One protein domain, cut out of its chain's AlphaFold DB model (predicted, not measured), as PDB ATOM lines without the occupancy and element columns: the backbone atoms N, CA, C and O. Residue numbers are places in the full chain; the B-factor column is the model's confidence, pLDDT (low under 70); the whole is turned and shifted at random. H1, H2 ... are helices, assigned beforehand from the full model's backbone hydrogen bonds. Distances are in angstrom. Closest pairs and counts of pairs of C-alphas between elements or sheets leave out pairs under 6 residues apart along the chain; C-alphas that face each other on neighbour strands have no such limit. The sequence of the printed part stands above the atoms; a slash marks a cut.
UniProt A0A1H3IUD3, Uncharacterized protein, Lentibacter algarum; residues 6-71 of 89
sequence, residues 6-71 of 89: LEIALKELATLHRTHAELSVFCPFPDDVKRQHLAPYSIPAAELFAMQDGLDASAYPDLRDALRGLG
ATOM      1  N   LEU A   6      95.731 100.034  85.991       92.31
ATOM      2  CA  LEU A   6      96.623  99.535  84.938       92.31
ATOM      3  C   LEU A   6      95.961  99.556  83.557       92.31
ATOM      4  O   LEU A   6      96.584  99.938  82.569       92.31
ATOM      5  N   GLU A   7      94.697  99.143  83.482       93.50
ATOM      6  CA  GLU A   7      93.931  99.161  82.234       93.50
ATOM      7  C   GLU A   7      93.661 100.594  81.763       93.50
ATOM      8  O   GLU A   7      93.756 100.859  80.565       93.50
ATOM      9  N   ILE A   8      93.379 101.515  82.693       95.81
ATOM     10  CA  ILE A   8      93.218 102.942  82.382       95.81
ATOM     11  C   ILE A   8      94.542 103.508  81.861       95.81
ATOM     12  O   ILE A   8      94.571 104.070  80.769       95.81
ATOM     13  N   ALA A   9      95.654 103.289  82.570       95.25
ATOM     14  CA  ALA A   9      96.966 103.777  82.153       95.25
ATOM     15  C   ALA A   9      97.356 103.258  80.760       95.25
ATOM     16  O   ALA A   9      97.791 104.039  79.918       95.25
ATOM     17  N   LEU A  10      97.152 101.965  80.477       95.31
ATOM     18  CA  LEU A  10      97.455 101.392  79.162       95.31
ATOM     19  C   LEU A  10      96.593 102.010  78.050       95.31
ATOM     20  O   LEU A  10      97.115 102.340  76.984       95.31
ATOM     21  N   LYS A  11      95.289 102.188  78.294       96.00
ATOM     22  CA  LYS A  11      94.365 102.833  77.349       96.00
ATOM     23  C   LYS A  11      94.795 104.267  77.049       96.00
ATOM     24  O   LYS A  11      94.878 104.642  75.879       96.00
ATOM     25  N   GLU A  12      95.074 105.049  78.085       97.19
ATOM     26  CA  GLU A  12      95.427 106.458  77.937       97.19
ATOM     27  C   GLU A  12      96.817 106.643  77.318       97.19
ATOM     28  O   GLU A  12      96.979 107.502  76.456       97.19
ATOM     29  N   LEU A  13      97.790 105.779  77.632       96.12
ATOM     30  CA  LEU A  13      99.087 105.751  76.942       96.12
ATOM     31  C   LEU A  13      98.931 105.451  75.449       96.12
ATOM     32  O   LEU A  13      99.548 106.118  74.620       96.12
ATOM     33  N   ALA A  14      98.086 104.482  75.090       96.38
ATOM     34  CA  ALA A  14      97.824 104.154  73.692       96.38
ATOM     35  C   ALA A  14      97.146 105.317  72.951       96.38
ATOM     36  O   ALA A  14      97.437 105.572  71.782       96.38
ATOM     37  N   THR A  15      96.237 106.031  73.617       96.62
ATOM     38  CA  THR A  15      95.607 107.238  73.067       96.62
ATOM     39  C   THR A  15      96.628 108.351  72.890       96.62
ATOM     40  O   THR A  15      96.742 108.867  71.782       96.62
ATOM     41  N   LEU A  16      97.406 108.668  73.930       96.50
ATOM     42  CA  LEU A  16      98.449 109.694  73.903       96.50
ATOM     43  C   LEU A  16      99.451 109.442  72.771       96.50
ATOM     44  O   LEU A  16      99.762 110.354  72.009       96.50
ATOM     45  N   HIS A  17      99.904 108.195  72.626       97.50
ATOM     46  CA  HIS A  17     100.823 107.777  71.569       97.50
ATOM     47  C   HIS A  17     100.259 108.036  70.166       97.50
ATOM     48  O   HIS A  17     100.944 108.616  69.329       97.50
ATOM     49  N   ARG A  18      98.990 107.682  69.919       96.12
ATOM     50  CA  ARG A  18      98.333 107.883  68.615       96.12
ATOM     51  C   ARG A  18      98.010 109.343  68.303       96.12
ATOM     52  O   ARG A  18      97.927 109.697  67.132       96.12
ATOM     53  N   THR A  19      97.772 110.173  69.317       96.25
ATOM     54  CA  THR A  19      97.389 111.583  69.128       96.25
ATOM     55  C   THR A  19      98.584 112.527  69.032       96.25
ATOM     56  O   THR A  19      98.409 113.668  68.612       96.25
ATOM     57  N   HIS A  20      99.794 112.064  69.360       96.31
ATOM     58  CA  HIS A  20     101.020 112.857  69.295       96.31
ATOM     59  C   HIS A  20     101.960 112.308  68.227       96.31
ATOM     60  O   HIS A  20     102.570 111.250  68.395       96.31
ATOM     61  N   ALA A  21     102.118 113.071  67.141       96.19
ATOM     62  CA  ALA A  21     102.948 112.680  66.004       96.19
ATOM     63  C   ALA A  21     104.368 112.278  66.437       96.19
ATOM     64  O   ALA A  21     104.859 111.240  66.005       96.19
ATOM     65  N   GLU A  22     104.979 113.033  67.353       97.12
ATOM     66  CA  GLU A  22     106.327 112.759  67.869       97.12
ATOM     67  C   GLU A  22     106.453 111.369  68.515       97.12
ATOM     68  O   GLU A  22     107.436 110.671  68.272       97.12
ATOM     69  N   LEU A  23     105.443 110.923  69.274       96.75
ATOM     70  CA  LEU A  23     105.439 109.597  69.903       96.75
ATOM     71  C   LEU A  23     105.244 108.486  68.865       96.75
ATOM     72  O   LEU A  23     105.966 107.490  68.878       96.75
ATOM     73  N   SER A  24     104.297 108.672  67.942       96.50
ATOM     74  CA  SER A  24     104.001 107.678  66.902       96.50
ATOM     75  C   SER A  24     105.115 107.509  65.861       96.50
ATOM     76  O   SER A  24     105.320 106.407  65.359       96.50
ATOM     77  N   VAL A  25     105.858 108.579  65.555       97.06
ATOM     78  CA  VAL A  25     107.017 108.546  64.646       97.06
ATOM     79  C   VAL A  25     108.222 107.898  65.320       97.06
ATOM     80  O   VAL A  25     109.001 107.224  64.649       97.06
ATOM     81  N   PHE A  26     108.371 108.072  66.636       97.75
ATOM     82  CA  PHE A  26     109.462 107.469  67.396       97.75
ATOM     83  C   PHE A  26     109.389 105.935  67.395       97.75
ATOM     84  O   PHE A  26     110.400 105.273  67.156       97.75
ATOM     85  N   CYS A  27     108.206 105.359  67.632       97.19
ATOM     86  CA  CYS A  27     107.981 103.918  67.503       97.19
ATOM     87  C   CYS A  27     106.496 103.571  67.288       97.19
ATOM     88  O   CYS A  27     105.625 104.315  67.737       97.19
ATOM     89  N   PRO A  28     106.169 102.420  66.668       96.25
ATOM     90  CA  PRO A  28     104.812 101.877  66.686       96.25
ATOM     91  C   PRO A  28     104.359 101.521  68.110       96.25
ATOM     92  O   PRO A  28     105.170 101.104  68.937       96.25
ATOM     93  N   PHE A  29     103.056 101.621  68.385       96.19
ATOM     94  CA  PHE A  29     102.506 101.113  69.643       96.19
ATOM     95  C   PHE A  29     102.447  99.574  69.607       96.19
ATOM     96  O   PHE A  29     101.946  99.035  68.618       96.19
ATOM     97  N   PRO A  30     102.925  98.862  70.643       95.12
ATOM     98  CA  PRO A  30     102.931  97.398  70.657       95.12
ATOM     99  C   PRO A  30     101.511  96.815  70.727       95.12
ATOM    100  O   PRO A  30     100.649  97.337  71.437       95.12
ATOM    101  N   ASP A  31     101.274  95.704  70.029       93.12
ATOM    102  CA  ASP A  31     100.007  94.955  70.024       93.12
ATOM    103  C   ASP A  31     100.065  93.654  70.847       93.12
ATOM    104  O   ASP A  31      99.048  92.987  71.052       93.12
ATOM    105  N   ASP A  32     101.239  93.323  71.383       94.69
ATOM    106  CA  ASP A  32     101.548  92.073  72.074       94.69
ATOM    107  C   ASP A  32     101.771  92.239  73.590       94.69
ATOM    108  O   ASP A  32     102.223  91.309  74.267       94.69
ATOM    109  N   VAL A  33     101.409  93.401  74.150       91.50
ATOM    110  CA  VAL A  33     101.523  93.691  75.587       91.50
ATOM    111  C   VAL A  33     100.689  92.704  76.404       91.50
ATOM    112  O   VAL A  33      99.478  92.568  76.225       91.50
ATOM    113  N   LYS A  34     101.336  92.038  77.365       91.19
ATOM    114  CA  LYS A  34     100.710  91.062  78.268       91.19
ATOM    115  C   LYS A  34     100.926  91.449  79.721       91.19
ATOM    116  O   LYS A  34     101.958  92.006  80.086       91.19
ATOM    117  N   ARG A  35      99.957  91.090  80.567       90.06
ATOM    118  CA  ARG A  35     100.095  91.228  82.020       90.06
ATOM    119  C   ARG A  35     101.246  90.369  82.522       90.06
ATOM    120  O   ARG A  35     101.393  89.215  82.123       90.06
ATOM    121  N   GLN A  36     102.004  90.934  83.445       89.25
ATOM    122  CA  GLN A  36     103.056  90.249  84.172       89.25
ATOM    123  C   GLN A  36     102.807  90.438  85.662       89.25
ATOM    124  O   GLN A  36     102.327  91.487  86.090       89.25
ATOM    125  N   HIS A  37     103.110  89.406  86.444       87.75
ATOM    126  CA  HIS A  37     103.129  89.542  87.890       87.75
ATOM    127  C   HIS A  37     104.435  90.230  88.290       87.75
ATOM    128  O   HIS A  37     105.514  89.716  88.001       87.75
ATOM    129  N   LEU A  38     104.326  91.390  88.930       87.25
ATOM    130  CA  LEU A  38     105.456  92.140  89.461       87.25
ATOM    131  C   LEU A  38     105.345  92.162  90.982       87.25
ATOM    132  O   LEU A  38     104.267  92.418  91.514       87.25
ATOM    133  N   ALA A  39     106.456  91.896  91.667       92.94
ATOM    134  CA  ALA A  39     106.558  92.157  93.095       92.94
ATOM    135  C   ALA A  39     106.751  93.673  93.286       92.94
ATOM    136  O   ALA A  39     107.733  94.207  92.759       92.94
ATOM    137  N   PRO A  40     105.848  94.375  93.992       94.50
ATOM    138  CA  PRO A  40     106.006  95.802  94.228       94.50
ATOM    139  C   PRO A  40     107.278  96.095  95.024       94.50
ATOM    140  O   PRO A  40     107.655  95.345  95.926       94.50
ATOM    141  N   TYR A  41     107.928  97.210  94.708       94.75
ATOM    142  CA  TYR A  41     109.069  97.719  95.463       94.75
ATOM    143  C   TYR A  41     108.881  99.217  95.635       94.75
ATOM    144  O   TYR A  41     108.924  99.957  94.655       94.75
ATOM    145  N   SER A  42     108.635  99.641  96.872       94.12
ATOM    146  CA  SER A  42     108.407 101.045  97.208       94.12
ATOM    147  C   SER A  42     109.710 101.734  97.609       94.12
ATOM    148  O   SER A  42     110.596 101.123  98.205       94.12
ATOM    149  N   ILE A  43     109.801 103.024  97.294       94.62
ATOM    150  CA  ILE A  43     110.902 103.926  97.657       94.62
ATOM    151  C   ILE A  43     110.301 105.257  98.133       94.62
ATOM    152  O   ILE A  43     109.143 105.525  97.815       94.62
ATOM    153  N   PRO A  44     111.056 106.151  98.799       93.69
ATOM    154  CA  PRO A  44     110.505 107.424  99.280       93.69
ATOM    155  C   PRO A  44     109.823 108.273  98.191       93.69
ATOM    156  O   PRO A  44     108.822 108.939  98.443       93.69
ATOM    157  N   ALA A  45     110.315 108.212  96.949       92.50
ATOM    158  CA  ALA A  45     109.696 108.913  95.824       92.50
ATOM    159  C   ALA A  45     108.275 108.410  95.492       92.50
ATOM    160  O   ALA A  45     107.473 109.186  94.979       92.50
ATOM    161  N   ALA A  46     107.945 107.153  95.807       93.19
ATOM    162  CA  ALA A  46     106.605 106.602  95.622       93.19
ATOM    163  C   ALA A  46     105.582 107.285  96.542       93.19
ATOM    164  O   ALA A  46     104.490 107.646  96.103       93.19
ATOM    165  N   GLU A  47     105.959 107.518  97.802       90.88
ATOM    166  CA  GLU A  47     105.125 108.224  98.781       90.88
ATOM    167  C   GLU A  47     104.928 109.689  98.376       90.88
ATOM    168  O   GLU A  47     103.801 110.183  98.352       90.88
ATOM    169  N   LEU A  48     106.011 110.359  97.963       92.00
ATOM    170  CA  LEU A  48     105.950 111.734  97.460       92.00
ATOM    171  C   LEU A  48     105.065 111.851  96.215       92.00
ATOM    172  O   LEU A  48     104.305 112.806  96.089       92.00
ATOM    173  N   PHE A  49     105.140 110.882  95.300       91.75
ATOM    174  CA  PHE A  49     104.299 110.855  94.108       91.75
ATOM    175  C   PHE A  49     102.814 110.669  94.448       91.75
ATOM    176  O   PHE A  49     101.962 111.330  93.855       91.75
ATOM    177  N   ALA A  50     102.489 109.823  95.431       88.56
ATOM    178  CA  ALA A  50     101.111 109.629  95.881       88.56
ATOM    179  C   ALA A  50     100.507 110.911  96.486       88.56
ATOM    180  O   ALA A  50      99.340 111.219  96.233       88.56
ATOM    181  N   MET A  51     101.310 111.678  97.231       87.44
ATOM    182  CA  MET A  51     100.909 112.917  97.916       87.44
ATOM    183  C   MET A  51     101.047 114.186  97.057       87.44
ATOM    184  O   MET A  51     100.879 115.288  97.566       87.44
ATOM    185  N   GLN A  52     101.402 114.064  95.776       81.50
ATOM    186  CA  GLN A  52     101.670 115.227  94.936       81.50
ATOM    187  C   GLN A  52     100.376 115.907  94.462       81.50
ATOM    188  O   GLN A  52      99.652 115.349  93.638       81.50
ATOM    189  N   ASP A  53     100.166 117.152  94.890       80.94
ATOM    190  CA  ASP A  53      99.043 118.011  94.465       80.94
ATOM    191  C   ASP A  53      99.432 118.966  93.313       80.94
ATOM    192  O   ASP A  53      98.600 119.500  92.584       80.94
ATOM    193  N   GLY A  54     100.730 119.160  93.066       80.56
ATOM    194  CA  GLY A  54     101.244 120.036  92.006       80.56
ATOM    195  C   GLY A  54     101.036 119.523  90.575       80.56
ATOM    196  O   GLY A  54     101.355 120.231  89.624       80.56
ATOM    197  N   LEU A  55     100.515 118.303  90.400       77.69
ATOM    198  CA  LEU A  55     100.243 117.693  89.090       77.69
ATOM    199  C   LEU A  55      98.763 117.797  88.683       77.69
ATOM    200  O   LEU A  55      98.349 117.229  87.667       77.69
ATOM    201  N   ASP A  56      97.956 118.532  89.445       80.56
ATOM    202  CA  ASP A  56      96.510 118.595  89.246       80.56
ATOM    203  C   ASP A  56      96.103 119.299  87.938       80.56
ATOM    204  O   ASP A  56      95.122 118.912  87.303       80.56
ATOM    205  N   ALA A  57      96.924 120.234  87.449       82.62
ATOM    206  CA  ALA A  57      96.748 120.921  86.166       82.62
ATOM    207  C   ALA A  57      97.289 120.119  84.957       82.62
ATOM    208  O   ALA A  57      97.937 120.668  84.066       82.62
ATOM    209  N   SER A  58      97.059 118.804  84.931       84.31
ATOM    210  CA  SER A  58      97.493 117.936  83.829       84.31
ATOM    211  C   SER A  58      96.547 118.041  82.629       84.31
ATOM    212  O   SER A  58      95.331 117.964  82.788       84.31
ATOM    213  N   ALA A  59      97.101 118.111  81.413       90.50
ATOM    214  CA  ALA A  59      96.338 117.912  80.173       90.50
ATOM    215  C   ALA A  59      95.830 116.461  80.013       90.50
ATOM    216  O   ALA A  59      94.983 116.188  79.165       90.50
ATOM    217  N   TYR A  60      96.340 115.543  80.840       92.38
ATOM    218  CA  TYR A  60      96.025 114.114  80.843       92.38
ATOM    219  C   TYR A  60      95.638 113.661  82.261       92.38
ATOM    220  O   TYR A  60      96.406 112.935  82.903       92.38
ATOM    221  N   PRO A  61      94.501 114.132  82.805       92.88
ATOM    222  CA  PRO A  61      94.105 113.833  84.181       92.88
ATOM    223  C   PRO A  61      93.888 112.330  84.399       92.88
ATOM    224  O   PRO A  61      94.432 111.781  85.351       92.88
ATOM    225  N   ASP A  62      93.229 111.642  83.463       94.12
ATOM    226  CA  ASP A  62      92.954 110.201  83.568       94.12
ATOM    227  C   ASP A  62      94.239 109.363  83.599       94.12
ATOM    228  O   ASP A  62      94.371 108.438  84.401       94.12
ATOM    229  N   LEU A  63      95.225 109.713  82.761       94.56
ATOM    230  CA  LEU A  63      96.528 109.048  82.766       94.56
ATOM    231  C   LEU A  63      97.280 109.319  84.074       94.56
ATOM    232  O   LEU A  63      97.840 108.396  84.662       94.56
ATOM    233  N   ARG A  64      97.290 110.571  84.546       93.44
ATOM    234  CA  ARG A  64      97.931 110.948  85.813       93.44
ATOM    235  C   ARG A  64      97.324 110.178  86.985       93.44
ATOM    236  O   ARG A  64      98.067 109.604  87.775       93.44
ATOM    237  N   ASP A  65      96.001 110.166  87.097       92.88
ATOM    238  CA  ASP A  65      95.294 109.551  88.221       92.88
ATOM    239  C   ASP A  65      95.445 108.032  88.200       92.88
ATOM    240  O   ASP A  65      95.680 107.419  89.241       92.88
ATOM    241  N   ALA A  66      95.446 107.427  87.009       94.19
ATOM    242  CA  ALA A  66      95.786 106.021  86.844       94.19
ATOM    243  C   ALA A  66      97.222 105.715  87.302       94.19
ATOM    244  O   ALA A  66      97.435 104.751  88.031       94.19
ATOM    245  N   LEU A  67      98.208 106.539  86.939       93.00
ATOM    246  CA  LEU A  67      99.590 106.354  87.393       93.00
ATOM    247  C   LEU A  67      99.723 106.529  88.915       93.00
ATOM    248  O   LEU A  67     100.379 105.707  89.551       93.00
ATOM    249  N   ARG A  68      99.065 107.530  89.522       92.12
ATOM    250  CA  ARG A  68      99.018 107.705  90.991       92.12
ATOM    251  C   ARG A  68      98.396 106.490  91.673       92.12
ATOM    252  O   ARG A  68      98.965 105.968  92.628       92.12
ATOM    253  N   GLY A  69      97.278 106.000  91.141       91.12
ATOM    254  CA  GLY A  69      96.586 104.811  91.634       91.12
ATOM    255  C   GLY A  69      97.368 103.505  91.463       91.12
ATOM    256  O   GLY A  69      97.039 102.526  92.126       91.12
ATOM    257  N   LEU A  70      98.392 103.476  90.602       91.62
ATOM    258  CA  LEU A  70      99.323 102.352  90.449       91.62
ATOM    259  C   LEU A  70     100.534 102.429  91.378       91.62
ATOM    260  O   LEU A  70     101.242 101.435  91.510       91.62
ATOM    261  N   GLY A  71     100.802 103.580  91.999       90.38
ATOM    262  CA  GLY A  71     102.061 103.832  92.700       90.38
ATOM    263  C   GLY A  71     102.413 102.774  93.753       90.38
ATOM    264  O   GLY A  71     103.581 102.407  93.865       90.38
TER     265      GLY A  71
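AT A GLANCE: This is residues 6 to 71 of the 89 residues of an uncharacterized protein of Lentibacter algarum (UniProt A0A1H3IUD3). The longest helix, H1, and H4 meet in the middle of a bowed row of four helices, in the order H2, H1, H4, H3, with the short helices H2 and H3 at its two ends. A long strand-free link, residues 27 to 43, swings out from H2 and runs back to H3, making a loose ring with the row. The printed part has 66 residues, with four named helices in the order H1, H2, H3, H4 and no named strand; the class is all helix. The whole is loose, with a radius of gyration of the C-alphas of 13.8 A and spans of 34 by 32 by 18 A.

IN THESE COORDINATES: H1, residues 6 to 19, measures 19.9 A from first to last C-alpha and begins at C-alpha 6 (96.623, 99.535, 84.938). H4, residues 61 to 71, measures 15.4 A and ends at C-alpha 71 (102.061, 103.832, 92.700). H2 is residues 21 to 26, 8.5 A long. H3 is residues 44 to 50, 10.2 A long, and begins at C-alpha 44 (110.505, 107.424, 99.280).

HOW THE PARTS SIT: H1 and H4 touch, with the C-alphas of Ala 9 and Leu 63 closest at 5.3 A; they run opposite ways at a steep tilt of 40 degrees. H3 and H4 form a helical hairpin and touch, the C-alphas of Ala 50 and Arg 68 being closest at 5.7 A; their tilt is steep at 39 degrees, opposite ways. H1, with residues 17 to 18 alone, only just touches H2, with 3 pairs of C-alphas within 8 A, and only at the corner by their link; the closest C-alphas are those of His 17 and Leu 23, 5.2 A apart, and the lines are about perpendicular at 75 degrees. H1 and H3 are apart, as are H2 and H4, and H2 and H3. In H1, H2, H3 and H4 every O i to N i+4 pair is within hydrogen-bond range.

THE WHOLE: The two C-alphas farthest apart are those of Val 25 and Pro 44, at 34.8 A. The printed part has no cut. The link from H2 to H3 is long, 17 residues, and its C-alphas lie 14 to 18 A from the mean of the C-alphas; H1 to H2 is a tight link and H3 to H4 a short one. The mean pLDDT of the printed part is 92.4, and no printed residue is under 70.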